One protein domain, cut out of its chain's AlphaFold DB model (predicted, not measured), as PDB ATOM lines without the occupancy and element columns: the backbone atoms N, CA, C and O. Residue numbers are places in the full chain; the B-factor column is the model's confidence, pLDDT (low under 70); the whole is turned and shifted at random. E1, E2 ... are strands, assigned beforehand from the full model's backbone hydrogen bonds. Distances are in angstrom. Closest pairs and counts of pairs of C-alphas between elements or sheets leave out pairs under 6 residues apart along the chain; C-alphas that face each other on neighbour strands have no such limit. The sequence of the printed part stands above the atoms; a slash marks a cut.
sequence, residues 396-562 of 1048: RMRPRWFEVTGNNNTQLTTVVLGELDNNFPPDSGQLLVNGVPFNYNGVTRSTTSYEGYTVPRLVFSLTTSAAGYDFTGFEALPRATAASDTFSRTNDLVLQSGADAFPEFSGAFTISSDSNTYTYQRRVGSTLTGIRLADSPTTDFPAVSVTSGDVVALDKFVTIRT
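AT A GLANCE: This is residues 396 to 562 of the 1048 residues of the protein "Prepilin-type N-terminal cleavage/methylation domain-containing protein" of Desulfobaculum xiamenense (UniProt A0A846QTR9). Two small barrels of six strands each stand side by side and share one strand, E7, which runs from the first into the second: E2, E3, E6, E5 and E4 complete the first, E9, E12, E11, E10 and E14 the second. E1 and E15 pair as a ribbon pointing away from the barrels, and the short pair E8 and E13 lies at the far end of the second barrel. The printed part has 167 residues, no named helix and fifteen strands, E1 to E15 along the chain, in a branched antiparallel sheet of eleven and two antiparallel pairs. The class is all strand; the whole is compact, with a radius of gyration of the C-alphas of 16.1 A and spans of 46 by 40 by 25 A.

HOW THE PARTS SIT: In the branched, strongly twisted sheet, E7, residues 475 to 482, has E2, residues 402 to 407, and E14, residues 551 to 554, on one side, and E4, residues 429 to 433, and E9, residues 493 to 497, on the other side. Within hydrogen-bond range are N 402 and O 476, 3.0 A, N 480 and O 552, 2.8 A, N 432 and O 477, 2.8 A, and N 496 and O 481, 2.8 A. E2 and E3, residues 411 to 415, form a hairpin, with N 405 and O 413 2.9 A apart. E3 is also the antiparallel neighbour of E6, residues 453 to 462, with N 414 and O 458 2.8 A apart. E4, E5, residues 436 to 450, and E6 are a meander, each strand the antiparallel neighbour of the one before, with N 431 and O 438, and N 446 and O 457, each 2.9 A apart. E10, residues 505 to 511, E11, residues 514 to 524, and E12, residues 527 to 533, are another, with N 509 and O 518, and N 519 and O 532, each 2.8 A apart. N 528 and O 493 of E12 and E9 are 2.8 A apart, and N 510 and O 553 of E10 and E14 2.9 A. E3 to E6, E4 to E7 and E9 to E12 are Greek keys, four strands in a row, three of them a meander and the first the antiparallel neighbour of the fourth. E1, residues 396 to 399, and E15, residues 557 to 562, are antiparallel at 169 degrees, with N 398 and O 559 2.8 A apart. E8, residues 485 to 487, and E13, residues 544 to 546, are antiparallel, with N 487 and O 544 3.0 A apart.

IN THESE COORDINATES: E1 begins at C-alpha 396 (138.610, 208.729, 183.951), and E15 ends at C-alpha 562 (140.376, 212.748, 179.354). E6 measures 26.8 A, E5 24.6 A, E11 22.9 A and E7 21.5 A. E5 bends by 105 degrees at residue 441, and E11 by 80 degrees at residue 521.

THE WHOLE: The C-alphas of Gly 452 and Pro 542 are the two farthest apart, 47.9 A. The printed part has no cut; the links E3 to E4 and E6 to E7 are long. Mean pLDDT of the printed part is 84.0, with residues 434 to 436, 466 to 474, 513 to 516 and 534 to 539 under 70.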
ATOM      1  N   ARG A 396     138.629 210.126 183.501       92.44
ATOM      2  CA  ARG A 396     138.610 208.729 183.951       92.44
ATOM      3  C   ARG A 396     140.003 208.301 184.371       92.44
ATOM      4  O   ARG A 396     140.981 208.604 183.697       92.44
ATOM      5  N   MET A 397     140.080 207.586 185.482       92.06
ATOM      6  CA  MET A 397     141.343 207.223 186.129       92.06
ATOM      7  C   MET A 397     141.479 205.716 186.269       92.06
ATOM      8  O   MET A 397     140.513 205.056 186.652       92.06
ATOM      9  N   ARG A 398     142.683 205.209 185.997       91.44
ATOM     10  CA  ARG A 398     143.064 203.796 186.109       91.44
ATOM     11  C   ARG A 398     144.326 203.658 186.945       91.44
ATOM     12  O   ARG A 398     145.430 203.742 186.395       91.44
ATOM     13  N   PRO A 399     144.194 203.544 188.270       92.19
ATOM     14  CA  PRO A 399     145.345 203.378 189.140       92.19
ATOM     15  C   PRO A 399     145.914 201.958 189.029       92.19
ATOM     16  O   PRO A 399     145.191 200.991 188.779       92.19
ATOM     17  N   ARG A 400     147.226 201.835 189.245       91.06
ATOM     18  CA  ARG A 400     147.939 200.553 189.354       91.06
ATOM     19  C   ARG A 400     148.351 200.192 190.782       91.06
ATOM     20  O   ARG A 400     149.196 199.326 190.969       91.06
ATOM     21  N   TRP A 401     147.741 200.826 191.776       90.00
ATOM     22  CA  TRP A 401     147.845 200.447 193.185       90.00
ATOM     23  C   TRP A 401     146.462 200.137 193.749       90.00
ATOM     24  O   TRP A 401     145.441 200.464 193.137       90.00
ATOM     25  N   PHE A 402     146.444 199.491 194.909       89.38
ATOM     26  CA  PHE A 402     145.215 199.067 195.566       89.38
ATOM     27  C   PHE A 402     145.201 199.513 197.020       89.38
ATOM     28  O   PHE A 402     146.246 199.569 197.662       89.38
ATOM     29  N   GLU A 403     144.013 199.760 197.551       84.88
ATOM     30  CA  GLU A 403     143.816 200.032 198.971       84.88
ATOM     31  C   GLU A 403     143.291 198.775 199.661       84.88
ATOM     32  O   GLU A 403     142.340 198.143 199.192       84.88
ATOM     33  N   VAL A 404     143.937 198.358 200.746       80.62
ATOM     34  CA  VAL A 404     143.575 197.138 201.467       80.62
ATOM     35  C   VAL A 404     142.397 197.422 202.398       80.62
ATOM     36  O   VAL A 404     142.474 198.259 203.289       80.62
ATOM     37  N   THR A 405     141.308 196.674 202.225       83.69
ATOM     38  CA  THR A 405     140.084 196.790 203.046       83.69
ATOM     39  C   THR A 405     139.925 195.649 204.045       83.69
ATOM     40  O   THR A 405     139.014 195.657 204.867       83.69
ATOM     41  N   GLY A 406     140.803 194.651 203.972       79.12
ATOM     42  CA  GLY A 406     140.910 193.599 204.969       79.12
ATOM     43  C   GLY A 406     141.778 192.447 204.486       79.12
ATOM     44  O   GLY A 406     141.970 192.238 203.286       79.12
ATOM     45  N   ASN A 407     142.283 191.653 205.419       84.31
ATOM     46  CA  ASN A 407     143.090 190.479 205.120       84.31
ATOM     47  C   ASN A 407     142.732 189.298 206.031       84.31
ATOM     48  O   ASN A 407     142.196 189.455 207.124       84.31
ATOM     49  N   ASN A 408     143.028 188.093 205.555       84.25
ATOM     50  CA  ASN A 408     143.057 186.875 206.358       84.25
ATOM     51  C   ASN A 408     144.353 186.106 206.047       84.25
ATOM     52  O   ASN A 408     145.185 186.578 205.275       84.25
ATOM     53  N   ASN A 409     144.537 184.914 206.619       81.56
ATOM     54  CA  ASN A 409     145.790 184.159 206.476       81.56
ATOM     55  C   ASN A 409     146.204 183.888 205.018       81.56
ATOM     56  O   ASN A 409     147.395 183.831 204.730       81.56
ATOM     57  N   THR A 410     145.241 183.706 204.110       89.38
ATOM     58  CA  THR A 410     145.477 183.269 202.720       89.38
ATOM     59  C   THR A 410     144.947 184.247 201.675       89.38
ATOM     60  O   THR A 410     145.053 183.979 200.481       89.38
ATOM     61  N   GLN A 411     144.325 185.352 202.084       91.88
ATOM     62  CA  GLN A 411     143.682 186.294 201.176       91.88
ATOM     63  C   GLN A 411     143.915 187.739 201.595       91.88
ATOM     64  O   GLN A 411     143.825 188.084 202.773       91.88
ATOM     65  N   LEU A 412     144.118 188.591 200.594       90.31
ATOM     66  CA  LEU A 412     144.153 190.042 200.732       90.31
ATOM     67  C   LEU A 412     142.973 190.630 199.959       90.31
ATOM     68  O   LEU A 412     142.860 190.423 198.750       90.31
ATOM     69  N   THR A 413     142.081 191.333 200.651       93.44
ATOM     70  CA  THR A 413     140.947 192.036 200.044       93.44
ATOM     71  C   THR A 413     141.323 193.491 199.827       93.44
ATOM     72  O   THR A 413     141.690 194.193 200.767       93.44
ATOM     73  N   THR A 414     141.199 193.958 198.590       93.19
ATOM     74  CA  THR A 414     141.529 195.327 198.210       93.19
ATOM     75  C   THR A 414     140.439 195.960 197.355       93.19
ATOM     76  O   THR A 414     139.584 195.277 196.779       93.19
ATOM     77  N   VAL A 415     140.479 197.284 197.267       91.00
ATOM     78  CA  VAL A 415     139.676 198.090 196.350       91.00
ATOM     79  C   VAL A 415     140.582 198.903 195.430       91.00
ATOM     80  O   VAL A 415     141.754 199.146 195.725       91.00
ATOM     81  N   VAL A 416     140.039 199.278 194.275       91.31
ATOM     82  CA  VAL A 416     140.714 200.088 193.258       91.31
ATOM     83  C   VAL A 416     140.022 201.445 193.209       91.31
ATOM     84  O   VAL A 416     138.822 201.513 192.953       91.31
ATOM     85  N   LEU A 417     140.766 202.530 193.408       87.06
ATOM     86  CA  LEU A 417     140.227 203.896 193.430       87.06
ATOM     87  C   LEU A 417     140.091 204.472 192.008       87.06
ATOM     88  O   LEU A 417     140.751 205.437 191.627       87.06
ATOM     89  N   GLY A 418     139.281 203.812 191.181       88.88
ATOM     90  CA  GLY A 418     139.064 204.153 189.776       88.88
ATOM     91  C   GLY A 418     138.524 202.971 188.971       88.88
ATOM     92  O   GLY A 418     137.868 202.086 189.514       88.88
ATOM     93  N   GLU A 419     138.824 202.927 187.671       90.25
ATOM     94  CA  GLU A 419     138.490 201.784 186.809       90.25
ATOM     95  C   GLU A 419     139.715 200.883 186.576       90.25
ATOM     96  O   GLU A 419     140.860 201.330 186.631       90.25
ATOM     97  N   LEU A 420     139.479 199.597 186.312       86.75
ATOM     98  CA  LEU A 420     140.539 198.636 186.005       86.75
ATOM     99  C   LEU A 420     140.913 198.673 184.520       86.75
ATOM    100  O   LEU A 420     140.052 198.792 183.646       86.75
ATOM    101  N   ASP A 421     142.203 198.505 184.237       81.00
ATOM    102  CA  ASP A 421     142.672 198.193 182.889       81.00
ATOM    103  C   ASP A 421     142.370 196.734 182.526       81.00
ATOM    104  O   ASP A 421     142.395 195.832 183.369       81.00
ATOM    105  N   ASN A 422     142.134 196.480 181.236       71.06
ATOM    106  CA  ASN A 422     142.006 195.114 180.737       71.06
ATOM    107  C   ASN A 422     143.311 194.352 181.021       71.06
ATOM    108  O   ASN A 422     144.387 194.808 180.641       71.06
ATOM    109  N   ASN A 423     143.197 193.184 181.657       74.12
ATOM    110  CA  ASN A 423     144.308 192.294 182.029       74.12
ATOM    111  C   ASN A 423     145.233 192.795 183.160       74.12
ATOM    112  O   ASN A 423     146.295 192.208 183.360       74.12
ATOM    113  N   PHE A 424     144.840 193.816 183.933       86.62
ATOM    114  CA  PHE A 424     145.550 194.227 185.151       86.62
ATOM    115  C   PHE A 424     144.639 194.140 186.398       86.62
ATOM    116  O   PHE A 424     143.468 194.516 186.316       86.62
ATOM    117  N   PRO A 425     145.149 193.686 187.562       90.12
ATOM    118  CA  PRO A 425     146.423 192.978 187.739       90.12
ATOM    119  C   PRO A 425     146.404 191.602 187.049       90.12
ATOM    120  O   PRO A 425     145.312 191.072 186.817       90.12
ATOM    121  N   PRO A 426     147.572 191.017 186.721       90.75
ATOM    122  CA  PRO A 426     147.643 189.639 186.232       90.75
ATOM    123  C   PRO A 426     147.058 188.660 187.263       90.75
ATOM    124  O   PRO A 426     146.965 188.981 188.444       90.75
ATOM    125  N   ASP A 427     146.659 187.459 186.835       90.50
ATOM    126  CA  ASP A 427     146.036 186.478 187.742       90.50
ATOM    127  C   ASP A 427     147.036 185.883 188.753       90.50
ATOM    128  O   ASP A 427     146.645 185.428 189.825       90.50
ATOM    129  N   SER A 428     148.335 185.953 188.455       91.31
ATOM    130  CA  SER A 428     149.435 185.609 189.359       91.31
ATOM    131  C   SER A 428     150.482 186.718 189.365       91.31
ATOM    132  O   SER A 428     150.794 187.272 188.311       91.31
ATOM    133  N   GLY A 429     151.072 187.010 190.522       91.56
ATOM    134  CA  GLY A 429     152.065 188.072 190.642       91.56
ATOM    135  C   GLY A 429     152.535 188.300 192.072       91.56
ATOM    136  O   GLY A 429     152.418 187.431 192.940       91.56
ATOM    137  N   GLN A 430     153.092 189.485 192.313       90.94
ATOM    138  CA  GLN A 430     153.703 189.846 193.588       90.94
ATOM    139  C   GLN A 430     153.229 191.240 194.022       90.94
ATOM    140  O   GLN A 430     153.057 192.130 193.188       90.94
ATOM    141  N   LEU A 431     153.021 191.426 195.327       88.19
ATOM    142  CA  LEU A 431     152.606 192.694 195.938       88.19
ATOM    143  C   LEU A 431     153.526 193.059 197.102       88.19
ATOM    144  O   LEU A 431     154.078 192.174 197.755       88.19
ATOM    145  N   LEU A 432     153.661 194.350 197.374       79.19
ATOM    146  CA  LEU A 432     154.272 194.899 198.576       79.19
ATOM    147  C   LEU A 432     153.191 195.640 199.366       79.19
ATOM    148  O   LEU A 432     152.515 196.502 198.807       79.19
ATOM    149  N   VAL A 433     153.027 195.309 200.646       73.12
ATOM    150  CA  VAL A 433     152.063 195.969 201.539       73.12
ATOM    151  C   VAL A 433     152.792 196.372 202.808       73.12
ATOM    152  O   VAL A 433     153.322 195.509 203.502       73.12
ATOM    153  N   ASN A 434     152.860 197.673 203.098       68.44
ATOM    154  CA  ASN A 434     153.585 198.208 204.259       68.44
ATOM    155  C   ASN A 434     155.026 197.654 204.403       68.44
ATOM    156  O   ASN A 434     155.446 197.220 205.473       68.44
ATOM    157  N   GLY A 435     155.763 197.566 203.290       58.69
ATOM    158  CA  GLY A 435     157.118 196.995 203.255       58.69
ATOM    159  C   GLY A 435     157.188 195.464 203.356       58.69
ATOM    160  O   GLY A 435     158.271 194.899 203.211       58.69
ATOM    161  N   VAL A 436     156.059 194.772 203.542       66.44
ATOM    162  CA  VAL A 436     155.997 193.309 203.626       66.44
ATOM    163  C   VAL A 436     155.718 192.697 202.244       66.44
ATOM    164  O   VAL A 436     154.725 193.044 201.594       66.44
ATOM    165  N   PRO A 437     156.587 191.791 201.760       78.56
ATOM    166  CA  PRO A 437     156.452 191.167 200.450       78.56
ATOM    167  C   PRO A 437     155.449 190.002 200.435       78.56
ATOM    168  O   PRO A 437     155.589 189.043 201.188       78.56
ATOM    169  N   PHE A 438     154.511 190.017 199.485       84.56
ATOM    170  CA  PHE A 438     153.550 188.936 199.246       84.56
ATOM    171  C   PHE A 438     153.613 188.407 197.811       84.56
ATOM    172  O   PHE A 438     153.960 189.131 196.871       84.56
ATOM    173  N   ASN A 439     153.254 187.133 197.644       91.31
ATOM    174  CA  ASN A 439     153.036 186.484 196.350       91.31
ATOM    175  C   ASN A 439     151.588 185.989 196.273       91.31
ATOM    176  O   ASN A 439     151.037 185.531 197.277       91.31
ATOM    177  N   TYR A 440     150.980 186.041 195.089       93.56
ATOM    178  CA  TYR A 440     149.618 185.560 194.863       93.56
ATOM    179  C   TYR A 440     149.511 184.740 193.575       93.56
ATOM    180  O   TYR A 440     150.257 184.953 192.618       93.56
ATOM    181  N   ASN A 441     148.567 183.799 193.555       94.38
ATOM    182  CA  ASN A 441     148.318 182.899 192.421       94.38
ATOM    183  C   ASN A 441     146.821 182.791 192.077       94.38
ATOM    184  O   ASN A 441     146.299 181.722 191.771       94.38
ATOM    185  N   GLY A 442     146.109 183.902 192.212       93.19
ATOM    186  CA  GLY A 442     144.719 184.030 191.799       93.19
ATOM    187  C   GLY A 442     144.146 185.369 192.239       93.19
ATOM    188  O   GLY A 442     144.422 185.825 193.352       93.19
ATOM    189  N   VAL A 443     143.318 185.977 191.390       93.69
ATOM    190  CA  VAL A 443     142.613 187.228 191.692       93.69
ATOM    191  C   VAL A 443     141.132 187.059 191.382       93.69
ATOM    192  O   VAL A 443     140.745 186.823 190.242       93.69
ATOM    193  N   THR A 444     140.280 187.206 192.396       94.00
ATOM    194  CA  THR A 444     138.826 187.283 192.189       94.00
ATOM    195  C   THR A 444     138.425 188.743 192.031       94.00
ATOM    196  O   THR A 444     138.727 189.558 192.902       94.00
ATOM    197  N   ARG A 445     137.744 189.080 190.930       92.88
ATOM    198  CA  ARG A 445     137.311 190.450 190.612       92.88
ATOM    199  C   ARG A 445     135.803 190.596 190.827       92.88
ATOM    200  O   ARG A 445     135.028 189.769 190.355       92.88
ATOM    201  N   SER A 446     135.388 191.641 191.533       93.25
ATOM    202  CA  SER A 446     133.982 191.973 191.820       93.25
ATOM    203  C   SER A 446     133.807 193.493 191.933       93.25
ATOM    204  O   SER A 446     134.766 194.236 191.729       93.25
ATOM    205  N   THR A 447     132.607 193.979 192.244       92.19
ATOM    206  CA  THR A 447     132.347 195.391 192.571       92.19
ATOM    207  C   THR A 447     131.852 195.522 194.008       92.19
ATOM    208  O   THR A 447     131.239 194.601 194.549       92.19
ATOM    209  N   THR A 448     132.136 196.654 194.646       92.62
ATOM    210  CA  THR A 448     131.678 196.971 196.006       92.62
ATOM    211  C   THR A 448     131.393 198.463 196.143       92.62
ATOM    212  O   THR A 448     131.852 199.265 195.329       92.62
ATOM    213  N   SER A 449     130.654 198.840 197.184       87.62
ATOM    214  CA  SER A 449     130.577 200.231 197.629       87.62
ATOM    215  C   SER A 449     131.761 200.545 198.546       87.62
ATOM    216  O   SER A 449     132.037 199.769 199.460       87.62
ATOM    217  N   TYR A 450     132.444 201.660 198.300       80.81
ATOM    218  CA  TYR A 450     133.540 202.190 199.114       80.81
ATOM    219  C   TYR A 450     133.411 203.713 199.177       80.81
ATOM    220  O   TYR A 450     133.283 204.338 198.127       80.81
ATOM    221  N   GLU A 451     133.357 204.296 200.379       78.12
ATOM    222  CA  GLU A 451     133.181 205.750 200.585       78.12
ATOM    223  C   GLU A 451     132.015 206.368 199.774       78.12
ATOM    224  O   GLU A 451     132.070 207.497 199.300       78.12
ATOM    225  N   GLY A 452     130.935 205.604 199.557       79.94
ATOM    226  CA  GLY A 452     129.774 206.035 198.761       79.94
ATOM    227  C   GLY A 452     129.912 205.879 197.237       79.94
ATOM    228  O   GLY A 452     128.933 206.092 196.521       79.94
ATOM    229  N   TYR A 453     131.065 205.433 196.733       83.00
ATOM    230  CA  TYR A 453     131.324 205.176 195.313       83.00
ATOM    231  C   TYR A 453     131.251 203.682 194.978       83.00
ATOM    232  O   TYR A 453     131.547 202.821 195.806       83.00
ATOM    233  N   THR A 454     130.860 203.351 193.741       89.31
ATOM    234  CA  THR A 454     130.934 201.970 193.232       89.31
ATOM    235  C   THR A 454     132.317 201.734 192.642       89.31
ATOM    236  O   THR A 454     132.642 202.310 191.607       89.31
ATOM    237  N   VAL A 455     133.111 200.877 193.281       91.25
ATOM    238  CA  VAL A 455     134.509 200.623 192.909       91.25
ATOM    239  C   VAL A 455     134.776 199.138 192.639       91.25
ATOM    240  O   VAL A 455     134.072 198.268 193.171       91.25
ATOM    241  N   PRO A 456     135.793 198.799 191.826       92.81
ATOM    242  CA  PRO A 456     136.259 197.428 191.687       92.81
ATOM    243  C   PRO A 456     136.865 196.913 192.999       92.81
ATOM    244  O   PRO A 456     137.705 197.566 193.616       92.81
ATOM    245  N   ARG A 457     136.472 195.700 193.390       94.25
ATOM    246  CA  ARG A 457     137.016 194.951 194.525       94.25
ATOM    247  C   ARG A 457     137.806 193.751 194.022       94.25
ATOM    248  O   ARG A 457     137.288 192.951 193.236       94.25
ATOM    249  N   LEU A 458     139.025 193.597 194.525       94.50
ATOM    250  CA  LEU A 458     139.923 192.494 194.203       94.50
ATOM    251  C   LEU A 458     140.195 191.658 195.456       94.50
ATOM    252  O   LEU A 458     140.443 192.192 196.533       94.50
ATOM    253  N   VAL A 459     140.152 190.335 195.320       95.00
ATOM    254  CA  VAL A 459     140.582 189.405 196.372       95.00
ATOM    255  C   VAL A 459     141.740 188.580 195.836       95.00
ATOM    256  O   VAL A 459     141.549 187.734 194.958       95.00
ATOM    257  N   PHE A 460     142.936 188.836 196.358       94.69
ATOM    258  CA  PHE A 460     144.156 188.119 195.998       94.69
ATOM    259  C   PHE A 460     144.286 186.856 196.842       94.69
ATOM    260  O   PHE A 460     144.211 186.924 198.066       94.69
ATOM    261  N   SER A 461     144.510 185.711 196.197       95.31
ATOM    262  CA  SER A 461     144.809 184.437 196.863       95.31
ATOM    263  C   SER A 461     146.314 184.325 197.087       95.31
ATOM    264  O   SER A 461     147.072 184.068 196.148       95.31
ATOM    265  N   LEU A 462     146.744 184.567 198.323       92.50
ATOM    266  CA  LEU A 462     148.148 184.627 198.712       92.50
ATOM    267  C   LEU A 462     148.751 183.224 198.820       92.50
ATOM    268  O   LEU A 462     148.151 182.315 199.394       92.50
ATOM    269  N   THR A 463     149.970 183.058 198.312       89.81
ATOM    270  CA  THR A 463     150.787 181.848 198.524       89.81
ATOM    271  C   THR A 463     151.724 181.987 199.727       89.81
ATOM    272  O   THR A 463     152.240 180.994 200.234       89.81
ATOM    273  N   THR A 464     151.908 183.214 200.214       79.31
ATOM    274  CA  THR A 464     152.633 183.579 201.436       79.31
ATOM    275  C   THR A 464     151.637 183.980 202.526       79.31
ATOM    276  O   THR A 464     150.778 184.822 202.272       79.31
ATOM    277  N   SER A 465     151.743 183.394 203.724       77.69
ATOM    278  CA  SER A 465     150.800 183.645 204.828       77.69
ATOM    279  C   SER A 465     150.830 185.104 205.295       77.69
ATOM    280  O   SER A 465     151.904 185.635 205.563       77.69
ATOM    281  N   ALA A 466     149.656 185.718 205.456       69.25
ATOM    282  CA  ALA A 466     149.484 187.042 206.070       69.25
ATOM    283  C   ALA A 466     149.055 186.966 207.553       69.25
ATOM    284  O   ALA A 466     148.496 187.919 208.096       69.25
ATOM    285  N   ALA A 467     149.267 185.821 208.211       69.00
ATOM    286  CA  ALA A 467     148.865 185.613 209.600       69.00
ATOM    287  C   ALA A 467     149.572 186.587 210.565       69.00
ATOM    288  O   ALA A 467     150.789 186.737 210.513       69.00
ATOM    289  N   GLY A 468     148.806 187.193 211.479       58.34
ATOM    290  CA  GLY A 468     149.330 188.069 212.537       58.34
ATOM    291  C   GLY A 468     149.491 189.547 212.164       58.34
ATOM    292  O   GLY A 468     149.929 190.321 213.009       58.34
ATOM    293  N   TYR A 469     149.111 189.946 210.948       54.22
ATOM    294  CA  TYR A 469     149.126 191.338 210.494       54.22
ATOM    295  C   TYR A 469     147.705 191.835 210.208       54.22
ATOM    296  O   TYR A 469     146.891 191.076 209.682       54.22
ATOM    297  N   ASP A 470     147.420 193.103 210.511       68.81
ATOM    298  CA  ASP A 470     146.251 193.829 210.000       68.81
ATOM    299  C   ASP A 470     146.746 194.883 209.012       68.81
ATOM    300  O   ASP A 470     147.486 195.798 209.376       68.81
ATOM    301  N   PHE A 471     146.389 194.698 207.744       65.69
ATOM    302  CA  PHE A 471     146.796 195.584 206.659       65.69
ATOM    303  C   PHE A 471     145.679 196.537 206.227       65.69
ATOM    304  O   PHE A 471     145.822 197.212 205.212       65.69
ATOM    305  N   THR A 472     144.571 196.607 206.961       69.06
ATOM    306  CA  THR A 472     143.453 197.495 206.624       69.06
ATOM    307  C   THR A 472     143.904 198.960 206.596       69.06
ATOM    308  O   THR A 472     144.566 199.429 207.517       69.06
ATOM    309  N   GLY A 473     143.574 199.679 205.518       59.50
ATOM    310  CA  GLY A 473     143.979 201.072 205.288       59.50
ATOM    311  C   GLY A 473     145.391 201.251 204.717       59.50
ATOM    312  O   GLY A 473     145.781 202.373 204.407       59.50
ATOM    313  N   PHE A 474     146.164 200.172 204.541       63.41
ATOM    314  CA  PHE A 474     147.456 200.241 203.860       63.41
ATOM    315  C   PHE A 474     147.316 200.109 202.343       63.41
ATOM    316  O   PHE A 474     146.392 199.490 201.807       63.41
ATOM    317  N   GLU A 475     148.305 200.645 201.639       77.19
ATOM    318  CA  GLU A 475     148.422 200.533 200.192       77.19
ATOM    319  C   GLU A 475     149.131 199.231 199.803       77.19
ATOM    320  O   GLU A 475     150.160 198.856 200.373       77.19
ATOM    321  N   ALA A 476     148.590 198.561 198.790       79.38
ATOM    322  CA  ALA A 476     149.216 197.434 198.122       79.38
ATOM    323  C   ALA A 476     149.763 197.880 196.763       79.38
ATOM    324  O   ALA A 476     149.011 198.250 195.854       79.38
ATOM    325  N   LEU A 477     151.085 197.806 196.625       84.69
ATOM    326  CA  LEU A 477     151.814 198.166 195.415       84.69
ATOM    327  C   LEU A 477     152.249 196.906 194.660       84.69
ATOM    328  O   LEU A 477     152.677 195.933 195.291       84.69
ATOM    329  N   PRO A 478     152.180 196.880 193.319       91.50
ATOM    330  CA  PRO A 478     152.819 195.829 192.546       91.50
ATOM    331  C   PRO A 478     154.324 195.794 192.790       91.50
ATOM    332  O   PRO A 478     154.978 196.832 192.885       91.50
ATOM    333  N   ARG A 479     154.892 194.591 192.843       90.94
ATOM    334  CA  ARG A 479     156.343 194.415 192.925       90.94
ATOM    335  C   ARG A 479     156.839 193.362 191.946       90.94
ATOM    336  O   ARG A 479     156.072 192.545 191.441       90.94
ATOM    337  N   ALA A 480     158.140 193.394 191.737       91.25
ATOM    338  CA  ALA A 480     158.929 192.435 190.998       91.25
ATOM    339  C   ALA A 480     160.145 192.022 191.841       91.25
ATOM    340  O   ALA A 480     160.477 192.658 192.846       91.25
ATOM    341  N   THR A 481     160.818 190.955 191.427       90.19
ATOM    342  CA  THR A 481     162.119 190.554 191.979       90.19
ATOM    343  C   THR A 481     163.201 190.791 190.942       90.19
ATOM    344  O   THR A 481     163.050 190.340 189.804       90.19
ATOM    345  N   ALA A 482     164.282 191.472 191.316       87.50
ATOM    346  CA  ALA A 482     165.419 191.699 190.430       87.50
ATOM    347  C   ALA A 482     166.162 190.387 190.124       87.50
ATOM    348  O   ALA A 482     166.262 189.500 190.979       87.50
ATOM    349  N   ALA A 483     166.698 190.271 188.907       88.06
ATOM    350  CA  ALA A 483     167.790 189.344 188.640       88.06
ATOM    351  C   ALA A 483     169.085 189.892 189.272       88.06
ATOM    352  O   ALA A 483     169.185 191.088 189.534       88.06
ATOM    353  N   SER A 484     170.080 189.033 189.522       83.56
ATOM    354  CA  SER A 484     171.410 189.527 189.908       83.56
ATOM    355  C   SER A 484     171.976 190.355 188.758       83.56
ATOM    356  O   SER A 484     172.242 189.795 187.695       83.56
ATOM    357  N   ASP A 485     172.146 191.658 188.967       83.06
ATOM    358  CA  ASP A 485     172.474 192.597 187.894       83.06
ATOM    359  C   ASP A 485     173.129 193.881 188.431       83.06
ATOM    360  O   ASP A 485     173.183 194.136 189.639       83.06
ATOM    361  N   THR A 486     173.627 194.712 187.523       86.38
ATOM    362  CA  THR A 486     174.082 196.070 187.819       86.38
ATOM    363  C   THR A 486     173.506 197.029 186.788       86.38
ATOM    364  O   THR A 486     173.833 196.941 185.605       86.38
ATOM    365  N   PHE A 487     172.717 198.000 187.246       87.75
ATOM    366  CA  PHE A 487     172.104 198.998 186.370       87.75
ATOM    367  C   PHE A 487     172.668 200.398 186.632       87.75
ATOM    368  O   PHE A 487     173.228 200.698 187.689       87.75
ATOM    369  N   SER A 488     172.557 201.264 185.633       86.00
ATOM    370  CA  SER A 488     173.019 202.652 185.679       86.00
ATOM    371  C   SER A 488     172.143 203.495 184.753       86.00
ATOM    372  O   SER A 488     171.120 203.026 184.260       86.00
ATOM    373  N   ARG A 489     172.533 204.739 184.458       80.44
ATOM    374  CA  ARG A 489     171.843 205.525 183.426       80.44
ATOM    375  C   ARG A 489     171.920 204.886 182.030       80.44
ATOM    376  O   ARG A 489     171.004 205.065 181.228       80.44
ATOM    377  N   THR A 490     173.012 204.178 181.736       77.06
ATOM    378  CA  THR A 490     173.292 203.577 180.419       77.06
ATOM    379  C   THR A 490     172.976 202.088 180.349       77.06
ATOM    380  O   THR A 490     172.896 201.548 179.251       77.06
ATOM    381  N   ASN A 491     172.840 201.426 181.500       86.69
ATOM    382  CA  ASN A 491     172.588 199.993 181.594       86.69
ATOM    383  C   ASN A 491     171.180 199.735 182.124       86.69
ATOM    384  O   ASN A 491     170.744 200.366 183.086       86.69
ATOM    385  N   ASP A 492     170.510 198.765 181.519       90.31
ATOM    386  CA  ASP A 492     169.150 198.371 181.867       90.31
ATOM    387  C   ASP A 492     169.105 197.501 183.136       90.31
ATOM    388  O   ASP A 492     170.122 196.972 183.578       90.31
ATOM    389  N   LEU A 493     167.910 197.335 183.710       91.38
ATOM    390  CA  LEU A 493     167.662 196.448 184.852       91.38
ATOM    391  C   LEU A 493     166.801 195.257 184.424       91.38
ATOM    392  O   LEU A 493     165.665 195.440 183.974       91.38
ATOM    393  N   VAL A 494     167.298 194.035 184.615       92.75
ATOM    394  CA  VAL A 494     166.539 192.809 184.329       92.75
ATOM    395  C   VAL A 494     165.774 192.318 185.563       92.75
ATOM    396  O   VAL A 494     166.327 192.113 186.642       92.75
ATOM    397  N   LEU A 495     164.475 192.069 185.395       92.69
ATOM    398  CA  LEU A 495     163.595 191.494 186.412       92.69
ATOM    399  C   LEU A 495     163.450 189.980 186.208       92.69
ATOM    400  O   LEU A 495     163.314 189.489 185.090       92.69
ATOM    401  N   GLN A 496     163.429 189.229 187.305       90.25
ATOM    402  CA  GLN A 496     163.258 187.776 187.309       90.25
ATOM    403  C   GLN A 496     161.777 187.361 187.296       90.25
ATOM    404  O   GLN A 496     161.411 186.368 186.669       90.25
ATOM    405  N   SER A 497     160.916 188.089 188.014       89.44
ATOM    406  CA  SER A 497     159.477 187.808 188.129       89.44
ATOM    407  C   SER A 497     158.699 189.083 188.455       89.44
ATOM    408  O   SER A 497     159.283 190.043 188.947       89.44
ATOM    409  N   GLY A 498     157.392 189.109 188.168       87.06
ATOM    410  CA  GLY A 498     156.496 190.232 188.495       87.06
ATOM    411  C   GLY A 498     156.506 191.413 187.511       87.06
ATOM    412  O   GLY A 498     155.736 192.355 187.685       87.06
ATOM    413  N   ALA A 499     157.311 191.352 186.444       89.62
ATOM    414  CA  ALA A 499     157.463 192.438 185.470       89.62
ATOM    415  C   ALA A 499     156.149 192.845 184.771       89.62
ATOM    416  O   ALA A 499     155.971 194.008 184.424       89.62
ATOM    417  N   ASP A 500     155.195 191.928 184.592       88.88
ATOM    418  CA  ASP A 500     153.951 192.213 183.862       88.88
ATOM    419  C   ASP A 500     153.000 193.171 184.583       88.88
ATOM    420  O   ASP A 500     152.157 193.805 183.946       88.88
ATOM    421  N   ALA A 501     153.155 193.331 185.899       88.69
ATOM    422  CA  ALA A 501     152.380 194.308 186.648       88.69
ATOM    423  C   ALA A 501     152.864 195.755 186.402       88.69
ATOM    424  O   ALA A 501     152.094 196.709 186.559       88.69
ATOM    425  N   PHE A 502     154.110 195.929 185.949       91.69
ATOM    426  CA  PHE A 502     154.703 197.233 185.663       91.69
ATOM    427  C   PHE A 502     154.152 197.799 184.336       91.69
ATOM    428  O   PHE A 502     153.980 197.051 183.359       91.69
ATOM    429  N   PRO A 503     153.841 199.111 184.260       89.94
ATOM    430  CA  PRO A 503     153.416 199.743 183.014       89.94
ATOM    431  C   PRO A 503     154.506 199.636 181.944       89.94
ATOM    432  O   PRO A 503     155.696 199.614 182.253       89.94
ATOM    433  N   GLU A 504     154.102 199.548 180.674       86.44
ATOM    434  CA  GLU A 504     155.064 199.473 179.564       86.44
ATOM    435  C   GLU A 504     155.904 200.753 179.462       86.44
ATOM    436  O   GLU A 504     157.071 200.678 179.098       86.44
ATOM    437  N   PHE A 505     155.350 201.911 179.835       85.94
ATOM    438  CA  PHE A 505     156.017 203.208 179.719       85.94
ATOM    439  C   PHE A 505     155.859 204.066 180.983       85.94
ATOM    440  O   PHE A 505     154.816 204.010 181.635       85.94
ATOM    441  N   SER A 506     156.871 204.895 181.272       83.44
ATOM    442  CA  SER A 506     156.900 205.909 182.348       83.44
ATOM    443  C   SER A 506     156.520 205.393 183.745       83.44
ATOM    444  O   SER A 506     155.641 205.938 184.414       83.44
ATOM    445  N   GLY A 507     157.158 204.314 184.198       87.44
ATOM    446  CA  GLY A 507     156.990 203.842 185.575       87.44
ATOM    447  C   GLY A 507     158.055 204.406 186.517       87.44
ATOM    448  O   GLY A 507     159.178 204.696 186.102       87.44
ATOM    449  N   ALA A 508     157.701 204.534 187.796       86.44
ATOM    450  CA  ALA A 508     158.620 204.854 188.887       86.44
ATOM    451  C   ALA A 508     158.736 203.652 189.830       86.44
ATOM    452  O   ALA A 508     157.758 202.929 190.015       86.44
ATOM    453  N   PHE A 509     159.913 203.413 190.397       87.00
ATOM    454  CA  PHE A 509     160.155 202.270 191.265       87.00
ATOM    455  C   PHE A 509     161.211 202.547 192.335       87.00
ATOM    456  O   PHE A 509     162.074 203.412 192.185       87.00
ATOM    457  N   THR A 510     161.151 201.760 193.402       81.31
ATOM    458  CA  THR A 510     162.143 201.713 194.481       81.31
ATOM    459  C   THR A 510     162.701 200.301 194.607       81.31
ATOM    460  O   THR A 510     162.079 199.330 194.164       81.31
ATOM    461  N   ILE A 511     163.894 200.184 195.185       79.31
ATOM    462  CA  ILE A 511     164.561 198.898 195.403       79.31
ATOM    463  C   ILE A 511     164.807 198.738 196.901       79.31
ATOM    464  O   ILE A 511     165.137 199.700 197.575       79.31
ATOM    465  N   SER A 512     164.676 197.535 197.453       71.50
ATOM    466  CA  SER A 512     164.932 197.304 198.885       71.50
ATOM    467  C   SER A 512     166.375 197.578 199.330       71.50
ATOM    468  O   SER A 512     166.606 197.833 200.509       71.50
ATOM    469  N   SER A 513     167.341 197.475 198.415       68.12
ATOM    470  CA  SER A 513     168.777 197.644 198.668       68.12
ATOM    471  C   SER A 513     169.282 199.079 198.457       68.12
ATOM    472  O   SER A 513     170.448 199.347 198.743       68.12
ATOM    473  N   ASP A 514     168.423 200.006 198.014       68.50
ATOM    474  CA  ASP A 514     168.773 201.409 197.770       68.50
ATOM    475  C   ASP A 514     167.654 202.352 198.247       68.50
ATOM    476  O   ASP A 514     166.471 202.048 198.149       68.50
ATOM    477  N   SER A 515     168.013 203.518 198.779       61.66
ATOM    478  CA  SER A 515     167.061 204.521 199.266       61.66
ATOM    479  C   SER A 515     166.548 205.466 198.174       61.66
ATOM    480  O   SER A 515     165.628 206.247 198.427       61.66
ATOM    481  N   ASN A 516     167.120 205.410 196.969       69.75
ATOM    482  CA  ASN A 516     166.718 206.255 195.849       69.75
ATOM    483  C   ASN A 516     165.454 205.743 195.138       69.75
ATOM    484  O   ASN A 516     165.203 204.543 195.020       69.75
ATOM    485  N   THR A 517     164.679 206.679 194.585       77.81
ATOM    486  CA  THR A 517     163.584 206.374 193.654       77.81
ATOM    487  C   THR A 517     164.071 206.540 192.223       77.81
ATOM    488  O   THR A 517     164.660 207.564 191.871       77.81
ATOM    489  N   TYR A 518     163.748 205.569 191.380       83.00
ATOM    490  CA  TYR A 518     164.109 205.543 189.971       83.00
ATOM    491  C   TYR A 518     162.876 205.660 189.082       83.00
ATOM    492  O   TYR A 518     161.777 205.262 189.454       83.00
ATOM    493  N   THR A 519     163.055 206.179 187.877       86.06
ATOM    494  CA  THR A 519     162.063 206.123 186.799       86.06
ATOM    495  C   THR A 519     162.651 205.387 185.614       86.06
ATOM    496  O   THR A 519     163.838 205.542 185.344       86.06
ATOM    497  N   TYR A 520     161.838 204.633 184.882       88.06
ATOM    498  CA  TYR A 520     162.242 204.018 183.618       88.06
ATOM    499  C   TYR A 520     161.394 204.551 182.465       88.06
ATOM    500  O   TYR A 520     160.193 204.801 182.607       88.06
ATOM    501  N   GLN A 521     162.017 204.692 181.298       81.25
ATOM    502  CA  GLN A 521     161.328 205.133 180.092       81.25
ATOM    503  C   GLN A 521     160.408 204.035 179.548       81.25
ATOM    504  O   GLN A 521     159.249 204.304 179.217       81.25
ATOM    505  N   ARG A 522     160.912 202.794 179.475       84.75
ATOM    506  CA  ARG A 522     160.189 201.658 178.891       84.75
ATOM    507  C   ARG A 522     160.486 200.330 179.589       84.75
ATOM    508  O   ARG A 522     161.591 200.100 180.059       84.75
ATOM    509  N   ARG A 523     159.501 199.434 179.599       89.75
ATOM    510  CA  ARG A 523     159.659 198.011 179.903       89.75
ATOM    511  C   ARG A 523     159.579 197.188 178.617       89.75
ATOM    512  O   ARG A 523     158.574 197.237 177.912       89.75
ATOM    513  N   VAL A 524     160.604 196.388 178.339       86.69
ATOM    514  CA  VAL A 524     160.640 195.428 177.226       86.69
ATOM    515  C   VAL A 524     160.675 194.019 177.809       86.69
ATOM    516  O   VAL A 524     161.707 193.552 178.286       86.69
ATOM    517  N   GLY A 525     159.527 193.337 177.811       88.81
ATOM    518  CA  GLY A 525     159.394 192.040 178.478       88.81
ATOM    519  C   GLY A 525     159.691 192.160 179.976       88.81
ATOM    520  O   GLY A 525     158.954 192.826 180.703       88.81
ATOM    521  N   SER A 526     160.774 191.531 180.431       91.06
ATOM    522  CA  SER A 526     161.236 191.576 181.822       91.06
ATOM    523  C   SER A 526     162.333 192.612 182.092       91.06
ATOM    524  O   SER A 526     162.834 192.667 183.208       91.06
ATOM    525  N   THR A 527     162.707 193.435 181.111       92.31
ATOM    526  CA  THR A 527     163.797 194.412 181.241       92.31
ATOM    527  C   THR A 527     163.251 195.836 181.315       92.31
ATOM    528  O   THR A 527     162.406 196.217 180.503       92.31
ATOM    529  N   LEU A 528     163.728 196.629 182.276       91.81
ATOM    530  CA  LEU A 528     163.454 198.063 182.394       91.81
ATOM    531  C   LEU A 528     164.598 198.855 181.757       91.81
ATOM    532  O   LEU A 528     165.751 198.675 182.143       91.81
ATOM    533  N   THR A 529     164.275 199.736 180.812       88.00
ATOM    534  CA  THR A 529     165.245 200.489 180.010       88.00
ATOM    535  C   THR A 529     165.085 201.997 180.184       88.00
ATOM    536  O   THR A 529     163.981 202.498 180.435       88.00
ATOM    537  N   GLY A 530     166.179 202.743 180.003       82.25
ATOM    538  CA  GLY A 530     166.180 204.207 180.132       82.25
ATOM    539  C   GLY A 530     165.941 204.656 181.574       82.25
ATOM    540  O   GLY A 530     165.019 205.427 181.848       82.25
ATOM    541  N   ILE A 531     166.725 204.109 182.507       87.38
ATOM    542  CA  ILE A 531     166.573 204.353 183.945       87.38
ATOM    543  C   ILE A 531     167.188 205.706 184.319       87.38
ATOM    544  O   ILE A 531     168.262 206.077 183.836       87.38
ATOM    545  N   ARG A 532     166.503 206.453 185.184       80.38
ATOM    546  CA  ARG A 532     166.901 207.769 185.701       80.38
ATOM    547  C   ARG A 532     166.592 207.862 187.189       80.38
ATOM    548  O   ARG A 532     165.706 207.164 187.678       80.38
ATOM    549  N   LEU A 533     167.274 208.763 187.888       77.38
ATOM    550  CA  LEU A 533     166.841 209.186 189.217       77.38
ATOM    551  C   LEU A 533     165.544 209.984 189.099       77.38
ATOM    552  O   LEU A 533     165.422 210.876 188.259       77.38
ATOM    553  N   ALA A 534     164.571 209.672 189.946       68.00
ATOM    554  CA  ALA A 534     163.270 210.314 189.886       68.00
ATOM    555  C   ALA A 534     163.335 211.783 190.342       68.00
ATOM    556  O   ALA A 534     162.607 212.628 189.828       68.00
ATOM    557  N   ASP A 535     164.176 212.114 191.319       58.50
ATOM    558  CA  ASP A 535     164.329 213.472 191.853       58.50
ATOM    559  C   ASP A 535     165.241 214.364 190.995       58.50
ATOM    560  O   ASP A 535     165.037 215.574 190.948       58.50
ATOM    561  N   SER A 536     166.209 213.771 190.292       66.62
ATOM    562  CA  SER A 536     167.146 214.467 189.404       66.62
ATOM    563  C   SER A 536     167.333 213.720 188.074       66.62
ATOM    564  O   SER A 536     168.376 213.099 187.861       66.62
ATOM    565  N   PRO A 537     166.363 213.800 187.142       64.44
ATOM    566  CA  PRO A 537     166.365 213.001 185.910       64.44
ATOM    567  C   PRO A 537     167.562 213.262 184.987       64.44
ATOM    568  O   PRO A 537     167.921 212.415 184.177       64.44
ATOM    569  N   THR A 538     168.189 214.435 185.105       65.81
ATOM    570  CA  THR A 538     169.343 214.843 184.295       65.81
ATOM    571  C   THR A 538     170.687 214.426 184.888       65.81
ATOM    572  O   THR A 538     171.697 214.534 184.193       65.81
ATOM    573  N   THR A 539     170.726 213.986 186.147       68.81
ATOM    574  CA  THR A 539     171.964 213.685 186.874       68.81
ATOM    575  C   THR A 539     172.352 212.221 186.685       68.81
ATOM    576  O   THR A 539     171.541 211.321 186.900       68.81
ATOM    577  N   ASP A 540     173.606 211.977 186.304       73.62
ATOM    578  CA  ASP A 540     174.166 210.625 186.270       73.62
ATOM    579  C   ASP A 540     174.332 210.079 187.690       73.62
ATOM    580  O   ASP A 540     174.726 210.799 188.607       73.62
ATOM    581  N   PHE A 541     174.065 208.786 187.865       75.38
ATOM    582  CA  PHE A 541     174.225 208.094 189.139       75.38
ATOM    583  C   PHE A 541     175.195 206.915 188.992       75.38
ATOM    584  O   PHE A 541     175.282 206.321 187.910       75.38
ATOM    585  N   PRO A 542     175.965 206.591 190.051       78.69
ATOM    586  CA  PRO A 542     176.888 205.464 190.021       78.69
ATOM    587  C   PRO A 542     176.128 204.154 189.799       78.69
ATOM    588  O   PRO A 542     174.960 204.034 190.153       78.69
ATOM    589  N   ALA A 543     176.807 203.169 189.214       84.38
ATOM    590  CA  ALA A 543     176.217 201.866 188.944       84.38
ATOM    591  C   ALA A 543     175.722 201.206 190.245       84.38
ATOM    592  O   ALA A 543     176.494 201.036 191.193       84.38
ATOM    593  N   VAL A 544     174.443 200.840 190.279       82.88
ATOM    594  CA  VAL A 544     173.776 200.241 191.440       82.88
ATOM    595  C   VAL A 544     173.744 198.734 191.248       82.88
ATOM    596  O   VAL A 544     173.270 198.236 190.226       82.88
ATOM    597  N   SER A 545     174.282 197.999 192.219       85.88
ATOM    598  CA  SER A 545     174.304 196.534 192.187       85.88
ATOM    599  C   SER A 545     173.097 195.979 192.928       85.88
ATOM    600  O   SER A 545     172.884 196.327 194.087       85.88
ATOM    601  N   VAL A 546     172.348 195.096 192.272       86.25
ATOM    602  CA  VAL A 546     171.191 194.407 192.852       86.25
ATOM    603  C   VAL A 546     171.456 192.912 192.936       86.25
ATOM    604  O   VAL A 546     172.036 192.302 192.034       86.25
ATOM    605  N   THR A 547     171.044 192.310 194.046       85.19
ATOM    606  CA  THR A 547     171.179 190.867 194.243       85.19
ATOM    607  C   THR A 547     169.939 190.130 193.748       85.19
ATOM    608  O   THR A 547     168.829 190.664 193.731       85.19
ATOM    609  N   SER A 548     170.121 188.878 193.321       84.44
ATOM    610  CA  SER A 548     169.005 188.018 192.915       84.44
ATOM    611  C   SER A 548     167.991 187.897 194.055       84.44
ATOM    612  O   SER A 548     168.313 187.336 195.101       84.44
ATOM    613  N   GLY A 549     166.762 188.366 193.833       77.38
ATOM    614  CA  GLY A 549     165.702 188.376 194.847       77.38
ATOM    615  C   GLY A 549     165.471 189.721 195.545       77.38
ATOM    616  O   GLY A 549     164.507 189.809 196.309       77.38
ATOM    617  N   ASP A 550     166.270 190.756 195.255       81.94
ATOM    618  CA  ASP A 550     165.990 192.125 195.707       81.94
ATOM    619  C   ASP A 550     164.590 192.559 195.255       81.94
ATOM    620  O   ASP A 550     164.144 192.269 194.135       81.94
ATOM    621  N   VAL A 551     163.872 193.243 196.147       82.00
ATOM    622  CA  VAL A 551     162.499 193.672 195.889       82.00
ATOM    623  C   VAL A 551     162.524 194.961 195.086       82.00
ATOM    624  O   VAL A 551     163.057 195.962 195.552       82.00
ATOM    625  N   VAL A 552     161.891 194.937 193.916       86.31
ATOM    626  CA  VAL A 552     161.669 196.108 193.063       86.31
ATOM    627  C   VAL A 552     160.189 196.462 193.144       86.31
ATOM    628  O   VAL A 552     159.347 195.731 192.624       86.31
ATOM    629  N   ALA A 553     159.842 197.543 193.833       84.38
ATOM    630  CA  ALA A 553     158.456 197.954 194.034       84.38
ATOM    631  C   ALA A 553     158.078 199.075 193.064       84.38
ATOM    632  O   ALA A 553     158.809 200.055 192.950       84.38
ATOM    633  N   LEU A 554     156.944 198.935 192.374       89.44
ATOM    634  CA  LEU A 554     156.390 199.995 191.537       89.44
ATOM    635  C   LEU A 554     155.758 201.057 192.444       89.44
ATOM    636  O   LEU A 554     154.865 200.746 193.232       89.44
ATOM    637  N   ASP A 555     156.188 202.307 192.309       84.75
ATOM    638  CA  ASP A 555     155.528 203.436 192.960       84.75
ATOM    639  C   ASP A 555     154.140 203.687 192.352       84.75
ATOM    640  O   ASP A 555     153.787 203.174 191.286       84.75
ATOM    641  N   LYS A 556     153.318 204.505 193.020       86.69
ATOM    642  CA  LYS A 556     151.973 204.833 192.529       86.69
ATOM    643  C   LYS A 556     152.019 205.312 191.075       86.69
ATOM    644  O   LYS A 556     152.732 206.248 190.721       86.69
ATOM    645  N   PHE A 557     151.205 204.685 190.238       90.94
ATOM    646  CA  PHE A 557     151.090 204.994 188.820       90.94
ATOM    647  C   PHE A 557     149.622 205.007 188.419       90.94
ATOM    648  O   PHE A 557     148.877 204.081 188.753       90.94
ATOM    649  N   VAL A 558     149.205 206.038 187.688       91.50
ATOM    650  CA  VAL A 558     147.832 206.194 187.206       91.50
ATOM    651  C   VAL A 558     147.828 206.466 185.708       91.50
ATOM    652  O   VAL A 558     148.606 207.267 185.196       91.50
ATOM    653  N   THR A 559     146.924 205.801 184.990       92.00
ATOM    654  CA  THR A 559     146.569 206.201 183.626       92.00
ATOM    655  C   THR A 559     145.334 207.090 183.674       92.00
ATOM    656  O   THR A 559     144.291 206.685 184.189       92.00
ATOM    657  N   ILE A 560     145.445 208.300 183.134       92.31
ATOM    658  CA  ILE A 560     144.370 209.291 183.122       92.31
ATOM    659  C   ILE A 560     143.874 209.442 181.691       92.31
ATOM    660  O   ILE A 560     144.632 209.789 180.788       92.31
ATOM    661  N   ARG A 561     142.590 209.173 181.481       92.44
ATOM    662  CA  ARG A 561     141.905 209.375 180.207       92.44
ATOM    663  C   ARG A 561     141.000 210.583 180.313       92.44
ATOM    664  O   ARG A 561     140.122 210.621 181.173       92.44
ATOM    665  N   THR A 562     141.195 211.543 179.424       94.81
ATOM    666  CA  THR A 562     140.376 212.748 179.354       94.81
ATOM    667  C   THR A 562     139.700 212.830 178.000       94.81
ATOM    668  O   THR A 562     140.337 212.666 176.960       94.81
TER     669      THR A 562